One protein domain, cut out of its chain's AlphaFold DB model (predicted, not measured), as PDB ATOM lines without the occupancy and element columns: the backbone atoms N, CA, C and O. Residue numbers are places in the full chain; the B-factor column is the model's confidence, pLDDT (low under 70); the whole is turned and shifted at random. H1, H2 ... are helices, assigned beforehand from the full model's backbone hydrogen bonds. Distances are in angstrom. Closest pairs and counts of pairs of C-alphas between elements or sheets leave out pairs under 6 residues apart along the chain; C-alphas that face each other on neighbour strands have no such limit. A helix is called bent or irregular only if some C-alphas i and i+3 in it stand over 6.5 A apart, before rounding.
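What this domain is: This is residues 3 to 77 of the 117 residues of the protein "DUF1992 domain-containing protein" of Lentibacillus salicampi (UniProt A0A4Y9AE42). A lone helix, H1, sits at the far end of a long link from a small body, in which H2 and H4 pack side by side and the short H3 lies off to one side, touching neither. Residues 3 to 8, 10 to 16 and 19 to 30 stand free, so that H1 and most of the link form an arm. The printed part has 75 residues, with four named helices in the order H1, H2, H3, H4 and no named strand; its class is all helix. It is loose, with a radius of gyration of the C-alphas of 15.9 A, and spans 44 by 30 by 21 A.

Where its parts are: H1, residues 3 to 14, begins with C-alpha 3 at (5.336, -12.582, -4.501) and is 16.4 A long. H2, residues 39 to 50, begins with C-alpha 39 at (-4.885, -0.998, -37.577) and is 16.5 A long. H3, residues 56 to 60, is 8.0 A long and only just irregular: C-alphas 57 and 60 are 6.8 A apart. H4, residues 68 to 76, is 12.3 A long and ends with C-alpha 76 at (-8.289, 3.287, -17.285).

How they stand to each other: H1 touches no helix. H2 touches H4; their closest C-alphas, those of Phe 45 and Leu 71, are 6.4 A apart. These two run the same way at a shallow tilt of 28 degrees. H2 and H3 are only just apart, at 8.2 A between closest C-alphas, and H3 and H4 are apart. In H1, H2 and H4 every O i to N i+4 pair is within hydrogen-bond range; in H3 0 of 1 is, and 1 of 2 O i to N i+3 pairs.

The domain as a whole: The C-alphas farthest apart, those of Asp 14 and Gln 64, are 44.5 A from each other. The printed part has no cut. The link from H1 to H2, 24 residues, is long. Mean pLDDT of the printed part is 85.1; residues 59 to 60 and 62 to 64 are under 70.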
ATOM      1  N   MET A   3       4.896 -11.178  -4.645       81.50
ATOM      2  CA  MET A   3       5.336 -12.582  -4.501       81.50
ATOM      3  C   MET A   3       4.175 -13.585  -4.535       81.50
ATOM      4  O   MET A   3       4.278 -14.603  -5.197       81.50
ATOM      5  N   PHE A   4       3.030 -13.255  -3.932       90.38
ATOM      6  CA  PHE A   4       1.851 -14.126  -3.973       90.38
ATOM      7  C   PHE A   4       1.311 -14.363  -5.393       90.38
ATOM      8  O   PHE A   4       0.827 -15.448  -5.693       90.38
ATOM      9  N   VAL A   5       1.407 -13.364  -6.278       90.56
ATOM     10  CA  VAL A   5       0.989 -13.503  -7.681       90.56
ATOM     11  C   VAL A   5       1.992 -14.365  -8.446       90.56
ATOM     12  O   VAL A   5       1.586 -15.225  -9.217       90.56
ATOM     13  N   GLU A   6       3.295 -14.174  -8.217       90.44
ATOM     14  CA  GLU A   6       4.329 -15.017  -8.833       90.44
ATOM     15  C   GLU A   6       4.202 -16.483  -8.418       90.44
ATOM     16  O   GLU A   6       4.332 -17.364  -9.266       90.44
ATOM     17  N   ASP A   7       3.931 -16.738  -7.138       92.69
ATOM     18  CA  ASP A   7       3.780 -18.093  -6.614       92.69
ATOM     19  C   ASP A   7       2.538 -18.782  -7.205       92.69
ATOM     20  O   ASP A   7       2.646 -19.918  -7.659       92.69
ATOM     21  N   GLN A   8       1.406 -18.075  -7.331       92.69
ATOM     22  CA  GLN A   8       0.218 -18.607  -8.017       92.69
ATOM     23  C   GLN A   8       0.469 -18.918  -9.495       92.69
ATOM     24  O   GLN A   8       0.017 -19.944  -9.996       92.69
ATOM     25  N   ILE A   9       1.180 -18.039 -10.209       91.19
ATOM     26  CA  ILE A   9       1.489 -18.267 -11.626       91.19
ATOM     27  C   ILE A   9       2.370 -19.510 -11.780       91.19
ATOM     28  O   ILE A   9       2.125 -20.313 -12.677       91.19
ATOM     29  N   LYS A  10       3.374 -19.691 -10.911       93.69
ATOM     30  CA  LYS A  10       4.233 -20.884 -10.928       93.69
ATOM     31  C   LYS A  10       3.448 -22.154 -10.629       93.69
ATOM     32  O   LYS A  10       3.584 -23.115 -11.375       93.69
ATOM     33  N   GLU A  11       2.595 -22.139  -9.608       94.69
ATOM     34  CA  GLU A  11       1.751 -23.287  -9.265       94.69
ATOM     35  C   GLU A  11       0.823 -23.670 -10.430       94.69
ATOM     36  O   GLU A  11       0.747 -24.838 -10.802       94.69
ATOM     37  N   ALA A  12       0.195 -22.690 -11.089       92.88
ATOM     38  CA  ALA A  12      -0.638 -22.927 -12.268       92.88
ATOM     39  C   ALA A  12       0.158 -23.474 -13.473       92.88
ATOM     40  O   ALA A  12      -0.359 -24.282 -14.249       92.88
ATOM     41  N   ILE A  13       1.425 -23.062 -13.639       92.81
ATOM     42  CA  ILE A  13       2.335 -23.640 -14.643       92.81
ATOM     43  C   ILE A  13       2.648 -25.101 -14.303       92.81
ATOM     44  O   ILE A  13       2.515 -25.953 -15.181       92.81
ATOM     45  N   ASP A  14       3.015 -25.395 -13.056       94.75
ATOM     46  CA  ASP A  14       3.370 -26.747 -12.606       94.75
ATOM     47  C   ASP A  14       2.171 -27.709 -12.682       94.75
ATOM     48  O   ASP A  14       2.326 -28.875 -13.050       94.75
ATOM     49  N   ASN A  15       0.961 -27.207 -12.423       94.50
ATOM     50  CA  ASN A  15      -0.296 -27.943 -12.574       94.50
ATOM     51  C   ASN A  15      -0.716 -28.151 -14.043       94.50
ATOM     52  O   ASN A  15      -1.699 -28.846 -14.310       94.50
ATOM     53  N   GLY A  16      -0.004 -27.552 -15.004       92.56
ATOM     54  CA  GLY A  16      -0.322 -27.653 -16.428       92.56
ATOM     55  C   GLY A  16      -1.593 -26.897 -16.831       92.56
ATOM     56  O   GLY A  16      -2.183 -27.187 -17.873       92.56
ATOM     57  N   GLU A  17      -2.040 -25.904 -16.056       92.38
ATOM     58  CA  GLU A  17      -3.272 -25.152 -16.352       92.38
ATOM     59  C   GLU A  17      -3.184 -24.394 -17.690       92.38
ATOM     60  O   GLU A  17      -4.184 -24.193 -18.382       92.38
ATOM     61  N   PHE A  18      -1.966 -24.052 -18.123       89.00
ATOM     62  CA  PHE A  18      -1.702 -23.416 -19.415       89.00
ATOM     63  C   PHE A  18      -1.544 -24.414 -20.583       89.00
ATOM     64  O   PHE A  18      -1.407 -24.002 -21.743       89.00
ATOM     65  N   ASP A  19      -1.584 -25.728 -20.336       89.31
ATOM     66  CA  ASP A  19      -1.319 -26.723 -21.380       89.31
ATOM     67  C   ASP A  19      -2.458 -26.910 -22.374       89.31
ATOM     68  O   ASP A  19      -2.203 -27.309 -23.510       89.31
ATOM     69  N   ASN A  20      -3.693 -26.591 -22.002       87.44
ATOM     70  CA  ASN A  20      -4.867 -26.773 -22.857       87.44
ATOM     71  C   ASN A  20      -5.662 -25.476 -23.033       87.44
ATOM     72  O   ASN A  20      -6.890 -25.495 -23.117       87.44
ATOM     73  N   LEU A  21      -4.957 -24.341 -23.115       88.12
ATOM     74  CA  LEU A  21      -5.606 -23.052 -23.325       88.12
ATOM     75  C   LEU A  21      -6.455 -23.041 -24.607       88.12
ATOM     76  O   LEU A  21      -6.032 -23.558 -25.655       88.12
ATOM     77  N   PRO A  22      -7.631 -22.392 -24.566       81.75
ATOM     78  CA  PRO A  22      -8.460 -22.218 -25.745       81.75
ATOM     79  C   PRO A  22      -7.666 -21.492 -26.835       81.75
ATOM     80  O   PRO A  22      -7.187 -20.378 -26.655       81.75
ATOM     81  N   GLY A  23      -7.511 -22.149 -27.985       80.56
ATOM     82  CA  GLY A  23      -6.751 -21.606 -29.114       80.56
ATOM     83  C   GLY A  23      -5.318 -22.123 -29.252       80.56
ATOM     84  O   GLY A  23      -4.697 -21.827 -30.274       80.56
ATOM     85  N   LYS A  24      -4.801 -22.946 -28.323       86.56
ATOM     86  CA  LYS A  24      -3.466 -23.559 -28.456       86.56
ATOM     87  C   LYS A  24      -3.346 -24.327 -29.780       86.56
ATOM     88  O   LYS A  24      -4.188 -25.159 -30.114       86.56
ATOM     89  N   GLY A  25      -2.318 -23.999 -30.564       86.44
ATOM     90  CA  GLY A  25      -2.043 -24.607 -31.873       86.44
ATOM     91  C   GLY A  25      -2.984 -24.192 -33.014       86.44
ATOM     92  O   GLY A  25      -2.781 -24.620 -34.151       86.44
ATOM     93  N   LYS A  26      -3.999 -23.353 -32.759       85.94
ATOM     94  CA  LYS A  26      -4.887 -22.831 -33.808       85.94
ATOM     95  C   LYS A  26      -4.257 -21.605 -34.471       85.94
ATOM     96  O   LYS A  26      -3.527 -20.842 -33.844       85.94
ATOM     97  N   LYS A  27      -4.553 -21.400 -35.758       84.69
ATOM     98  CA  LYS A  27      -4.124 -20.192 -36.482       84.69
ATOM     99  C   LYS A  27      -4.740 -18.953 -35.828       84.69
ATOM    100  O   LYS A  27      -5.925 -18.961 -35.497       84.69
ATOM    101  N   LEU A  28      -3.948 -17.892 -35.695       79.25
ATOM    102  CA  LEU A  28      -4.438 -16.602 -35.217       79.25
ATOM    103  C   LEU A  28      -5.489 -16.047 -36.183       79.25
ATOM    104  O   LEU A  28      -5.309 -16.078 -37.402       79.25
ATOM    105  N   ASN A  29      -6.578 -15.511 -35.631       78.12
ATOM    106  CA  ASN A  29      -7.525 -14.737 -36.418       78.12
ATOM    107  C   ASN A  29      -6.919 -13.353 -36.688       78.12
ATOM    108  O   ASN A  29      -6.836 -12.522 -35.783       78.12
ATOM    109  N   VAL A  30      -6.469 -13.146 -37.926       75.00
ATOM    110  CA  VAL A  30      -5.880 -11.888 -38.420       75.00
ATOM    111  C   VAL A  30      -6.928 -10.874 -38.866       75.00
ATOM    112  O   VAL A  30      -6.569  -9.790 -39.307       75.00
ATOM    113  N   ARG A  31      -8.219 -11.216 -38.788       77.38
ATOM    114  CA  ARG A  31      -9.274 -10.258 -39.095       77.38
ATOM    115  C   ARG A  31      -9.314  -9.165 -38.038       77.38
ATOM    116  O   ARG A  31      -9.148  -9.427 -36.846       77.38
ATOM    117  N   ASP A  32      -9.589  -7.974 -38.536       77.69
ATOM    118  CA  ASP A  32     -10.013  -6.816 -37.775       77.69
ATOM    119  C   ASP A  32     -11.244  -7.166 -36.929       77.69
ATOM    120  O   ASP A  32     -12.214  -7.722 -37.447       77.69
ATOM    121  N   GLU A  33     -11.203  -6.852 -35.632       80.88
ATOM    122  CA  GLU A  33     -12.346  -7.039 -34.724       80.88
ATOM    123  C   GLU A  33     -13.495  -6.111 -35.119       80.88
ATOM    124  O   GLU A  33     -14.654  -6.516 -35.159       80.88
ATOM    125  N   LEU A  34     -13.149  -4.870 -35.459       79.94
ATOM    126  CA  LEU A  34     -14.085  -3.836 -35.869       79.94
ATOM    127  C   LEU A  34     -13.672  -3.257 -37.231       79.94
ATOM    128  O   LEU A  34     -12.650  -2.570 -37.333       79.94
ATOM    129  N   PRO A  35     -14.453  -3.511 -38.293       76.62
ATOM    130  CA  PRO A  35     -14.201  -2.935 -39.606       76.62
ATOM    131  C   PRO A  35     -14.248  -1.403 -39.563       76.62
ATOM    132  O   PRO A  35     -15.181  -0.818 -39.012       76.62
ATOM    133  N   GLY A  36     -13.266  -0.747 -40.181       78.31
ATOM    134  CA  GLY A  36     -13.221   0.715 -40.307       78.31
ATOM    135  C   GLY A  36     -12.407   1.448 -39.236       78.31
ATOM    136  O   GLY A  36     -12.198   2.648 -39.394       78.31
ATOM    137  N   LEU A  37     -11.895   0.760 -38.208       82.31
ATOM    138  CA  LEU A  37     -10.836   1.314 -37.355       82.31
ATOM    139  C   LEU A  37      -9.482   1.283 -38.063       82.31
ATOM    140  O   LEU A  37      -9.224   0.417 -38.900       82.31
ATOM    141  N   SER A  38      -8.586   2.195 -37.675       88.12
ATOM    142  CA  SER A  38      -7.182   2.074 -38.062       88.12
ATOM    143  C   SER A  38      -6.571   0.799 -37.454       88.12
ATOM    144  O   SER A  38      -7.033   0.345 -36.400       88.12
ATOM    145  N   PRO A  39      -5.527   0.221 -38.074       86.94
ATOM    146  CA  PRO A  39      -4.885  -0.998 -37.577       86.94
ATOM    147  C   PRO A  39      -4.457  -0.903 -36.106       86.94
ATOM    148  O   PRO A  39      -4.630  -1.849 -35.339       86.94
ATOM    149  N   GLU A  40      -3.948   0.257 -35.692       87.94
ATOM    150  CA  GLU A  40      -3.466   0.499 -34.332       87.94
ATOM    151  C   GLU A  40      -4.611   0.471 -33.316       87.94
ATOM    152  O   GLU A  40      -4.501  -0.154 -32.259       87.94
ATOM    153  N   LEU A  41      -5.733   1.118 -33.644       88.75
ATOM    154  CA  LEU A  41      -6.901   1.149 -32.770       88.75
ATOM    155  C   LEU A  41      -7.597  -0.214 -32.720       88.75
ATOM    156  O   LEU A  41      -8.091  -0.610 -31.667       88.75
ATOM    157  N   ASN A  42      -7.587  -0.963 -33.824       89.25
ATOM    158  CA  ASN A  42      -8.119  -2.322 -33.867       89.25
ATOM    159  C   ASN A  42      -7.339  -3.259 -32.940       89.25
ATOM    160  O   ASN A  42      -7.922  -4.013 -32.161       89.25
ATOM    161  N   GLN A  43      -6.008  -3.156 -32.968       88.00
ATOM    162  CA  GLN A  43      -5.145  -3.919 -32.078       88.00
ATOM    163  C   GLN A  43      -5.387  -3.556 -30.609       88.00
ATOM    164  O   GLN A  43      -5.530  -4.453 -29.780       88.00
ATOM    165  N   ALA A  44      -5.487  -2.262 -30.289       89.75
ATOM    166  CA  ALA A  44      -5.792  -1.808 -28.936       89.75
ATOM    167  C   ALA A  44      -7.169  -2.305 -28.458       89.75
ATOM    168  O   ALA A  44      -7.267  -2.872 -27.369       89.75
ATOM    169  N   PHE A  45      -8.210  -2.180 -29.288       90.06
ATOM    170  CA  PHE A  45      -9.547  -2.700 -28.991       90.06
ATOM    171  C   PHE A  45      -9.527  -4.211 -28.740       90.06
ATOM    172  O   PHE A  45     -10.054  -4.677 -27.733       90.06
ATOM    173  N   LYS A  46      -8.852  -4.980 -29.601       88.12
ATOM    174  CA  LYS A  46      -8.708  -6.433 -29.455       88.12
ATOM    175  C   LYS A  46      -8.041  -6.822 -28.139       88.12
ATOM    176  O   LYS A  46      -8.488  -7.754 -27.473       88.12
ATOM    177  N   THR A  47      -6.977  -6.120 -27.756       89.12
ATOM    178  CA  THR A  47      -6.297  -6.350 -26.478       89.12
ATOM    179  C   THR A  47      -7.231  -6.079 -25.300       89.12
ATOM    180  O   THR A  47      -7.328  -6.921 -24.410       89.12
ATOM    181  N   LEU A  48      -7.951  -4.955 -25.316       90.56
ATOM    182  CA  LEU A  48      -8.887  -4.587 -24.250       90.56
ATOM    183  C   LEU A  48     -10.060  -5.567 -24.145       90.56
ATOM    184  O   LEU A  48     -10.422  -5.974 -23.042       90.56
ATOM    185  N   LYS A  49     -10.607  -6.005 -25.282       88.44
ATOM    186  CA  LYS A  49     -11.683  -6.999 -25.349       88.44
ATOM    187  C   LYS A  49     -11.248  -8.342 -24.774       88.44
ATOM    188  O   LYS A  49     -11.922  -8.889 -23.910       88.44
ATOM    189  N   ASN A  50     -10.082  -8.843 -25.187       87.19
ATOM    190  CA  ASN A  50      -9.541 -10.103 -24.668       87.19
ATOM    191  C   ASN A  50      -9.235 -10.046 -23.165       87.19
ATOM    192  O   ASN A  50      -9.273 -11.075 -22.498       87.19
ATOM    193  N   ALA A  51      -8.927  -8.859 -22.640       88.31
ATOM    194  CA  ALA A  51      -8.700  -8.632 -21.217       88.31
ATOM    195  C   ALA A  51     -10.000  -8.393 -20.417       88.31
ATOM    196  O   ALA A  51      -9.932  -8.262 -19.198       88.31
ATOM    197  N   GLY A  52     -11.166  -8.334 -21.074       88.00
ATOM    198  CA  GLY A  52     -12.464  -8.120 -20.424       88.00
ATOM    199  C   GLY A  52     -12.763  -6.666 -20.037       88.00
ATOM    200  O   GLY A  52     -13.617  -6.431 -19.191       88.00
ATOM    201  N   PHE A  53     -12.067  -5.690 -20.631       88.88
ATOM    202  CA  PHE A  53     -12.256  -4.258 -20.344       88.88
ATOM    203  C   PHE A  53     -13.285  -3.580 -21.260       88.88
ATOM    204  O   PHE A  53     -13.668  -2.440 -21.010       88.88
ATOM    205  N   VAL A  54     -13.726  -4.254 -22.327       87.25
ATOM    206  CA  VAL A  54     -14.740  -3.731 -23.256       87.25
ATOM    207  C   VAL A  54     -16.137  -4.168 -22.789       87.25
ATOM    208  O   VAL A  54     -16.350  -5.368 -22.607       87.25
ATOM    209  N   PRO A  55     -17.094  -3.239 -22.599       83.88
ATOM    210  CA  PRO A  55     -18.478  -3.578 -22.260       83.88
ATOM    211  C   PRO A  55     -19.183  -4.372 -23.373       83.88
ATOM    212  O   PRO A  55     -19.022  -4.057 -24.551       83.88
ATOM    213  N   GLU A  56     -20.043  -5.334 -23.013       77.44
ATOM    214  CA  GLU A  56     -20.768  -6.182 -23.987       77.44
ATOM    215  C   GLU A  56     -21.657  -5.389 -24.962       77.44
ATOM    216  O   GLU A  56     -21.834  -5.786 -26.115       77.44
ATOM    217  N   GLU A  57     -22.199  -4.246 -24.531       76.44
ATOM    218  CA  GLU A  57     -23.021  -3.363 -25.373       76.44
ATOM    219  C   GLU A  57     -22.216  -2.747 -26.534       76.44
ATOM    220  O   GLU A  57     -22.759  -2.468 -27.605       76.44
ATOM    221  N   ASP A  58     -20.906  -2.578 -26.343       73.69
ATOM    222  CA  ASP A  58     -20.017  -1.890 -27.280       73.69
ATOM    223  C   ASP A  58     -19.277  -2.838 -28.230       73.69
ATOM    224  O   ASP A  58     -18.675  -2.394 -29.209       73.69
ATOM    225  N   ASP A  59     -19.420  -4.149 -28.028       69.56
ATOM    226  CA  ASP A  59     -18.855  -5.202 -28.878       69.56
ATOM    227  C   ASP A  59     -19.436  -5.217 -30.308       69.56
ATOM    228  O   ASP A  59     -18.889  -5.866 -31.202       69.56
ATOM    229  N   ARG A  60     -20.552  -4.507 -30.538       65.81
ATOM    230  CA  ARG A  60     -21.269  -4.436 -31.827       65.81
ATOM    231  C   ARG A  60     -21.214  -3.069 -32.509       65.81
ATOM    232  O   ARG A  60     -21.854  -2.899 -33.548       65.81
ATOM    233  N   LYS A  61     -20.510  -2.091 -31.930       70.31
ATOM    234  CA  LYS A  61     -20.378  -0.757 -32.535       70.31
ATOM    235  C   LYS A  61     -19.691  -0.842 -33.901       70.31
ATOM    236  O   LYS A  61     -18.989  -1.801 -34.193       70.31
ATOM    237  N   SER A  62     -19.905   0.146 -34.767       68.69
ATOM    238  CA  SER A  62     -19.097   0.267 -35.985       68.69
ATOM    239  C   SER A  62     -17.712   0.792 -35.617       68.69
ATOM    240  O   SER A  62     -17.581   1.582 -34.683       68.69
ATOM    241  N   GLY A  63     -16.673   0.439 -36.379       67.94
ATOM    242  CA  GLY A  63     -15.346   1.019 -36.163       67.94
ATOM    243  C   GLY A  63     -15.308   2.542 -36.325       67.94
ATOM    244  O   GLY A  63     -14.450   3.197 -35.750       67.94
ATOM    245  N   GLN A  64     -16.275   3.125 -37.042       68.12
ATOM    246  CA  GLN A  64     -16.421   4.582 -37.159       68.12
ATOM    247  C   GLN A  64     -16.899   5.257 -35.866       68.12
ATOM    248  O   GLN A  64     -16.649   6.446 -35.681       68.12
ATOM    249  N   ASP A  65     -17.555   4.510 -34.976       77.25
ATOM    250  CA  ASP A  65     -18.089   5.023 -33.709       77.25
ATOM    251  C   ASP A  65     -17.085   4.881 -32.556       77.25
ATOM    252  O   ASP A  65     -17.366   5.308 -31.438       77.25
ATOM    253  N   MET A  66     -15.931   4.255 -32.812       82.94
ATOM    254  CA  MET A  66     -14.916   3.941 -31.812       82.94
ATOM    255  C   MET A  66     -13.708   4.864 -31.982       82.94
ATOM    256  O   MET A  66     -13.047   4.863 -33.022       82.94
ATOM    257  N   SER A  67     -13.393   5.639 -30.948       86.88
ATOM    258  CA  SER A  67     -12.264   6.570 -30.940       86.88
ATOM    259  C   SER A  67     -11.145   6.130 -29.994       86.88
ATOM    260  O   SER A  67     -11.332   5.285 -29.119       86.88
ATOM    261  N   ASP A  68      -9.967   6.750 -30.121       86.94
ATOM    262  CA  ASP A  68      -8.859   6.544 -29.181       86.94
ATOM    263  C   ASP A  68      -9.254   6.875 -27.731       86.94
ATOM    264  O   ASP A  68      -8.811   6.202 -26.800       86.94
ATOM    265  N   LYS A  69     -10.139   7.860 -27.539       86.38
ATOM    266  CA  LYS A  69     -10.630   8.275 -26.220       86.38
ATOM    267  C   LYS A  69     -11.476   7.192 -25.557       86.38
ATOM    268  O   LYS A  69     -11.371   7.009 -24.344       86.38
ATOM    269  N   ASP A  70     -12.274   6.469 -26.338       88.06
ATOM    270  CA  ASP A  70     -13.106   5.373 -25.833       88.06
ATOM    271  C   ASP A  70     -12.217   4.218 -25.361       88.06
ATOM    272  O   ASP A  70     -12.352   3.750 -24.233       88.06
ATOM    273  N   LEU A  71     -11.211   3.848 -26.162       89.75
ATOM    274  CA  LEU A  71     -10.241   2.811 -25.790       89.75
ATOM    275  C   LEU A  71      -9.449   3.181 -24.529       89.75
ATOM    276  O   LEU A  71      -9.235   2.335 -23.661       89.75
ATOM    277  N   MET A  72      -9.040   4.445 -24.394       90.44
ATOM    278  CA  MET A  72      -8.362   4.926 -23.185       90.44
ATOM    279  C   MET A  72      -9.284   4.930 -21.963       90.44
ATOM    280  O   MET A  72      -8.842   4.630 -20.853       90.44
ATOM    281  N   THR A  73     -10.567   5.237 -22.161       89.88
ATOM    282  CA  THR A  73     -11.576   5.175 -21.099       89.88
ATOM    283  C   THR A  73     -11.759   3.734 -20.621       89.88
ATOM    284  O   THR A  73     -11.726   3.487 -19.419       89.88
ATOM    285  N   TYR A  74     -11.830   2.759 -21.534       89.88
ATOM    286  CA  TYR A  74     -11.876   1.340 -21.163       89.88
ATOM    287  C   TYR A  74     -10.612   0.895 -20.423       89.88
ATOM    288  O   TYR A  74     -10.706   0.229 -19.400       89.88
ATOM    289  N   ALA A  75      -9.430   1.291 -20.900       88.88
ATOM    290  CA  ALA A  75      -8.159   0.890 -20.299       88.88
ATOM    291  C   ALA A  75      -7.964   1.419 -18.868       88.88
ATOM    292  O   ALA A  75      -7.320   0.767 -18.048       88.88
ATOM    293  N   THR A  76      -8.478   2.617 -18.581       87.56
ATOM    294  CA  THR A  76      -8.289   3.287 -17.285       87.56
ATOM    295  C   THR A  76      -9.466   3.106 -16.331       87.56
ATOM    296  O   THR A  76      -9.291   3.263 -15.125       87.56
ATOM    297  N   GLY A  77     -10.652   2.771 -16.847       84.38
ATOM    298  CA  GLY A  77     -11.896   2.702 -16.076       84.38
ATOM    299  C   GLY A  77     -12.466   4.072 -15.687       84.38
ATOM    300  O   GLY A  77     -13.502   4.140 -15.027       84.38
TER     301      GLY A  77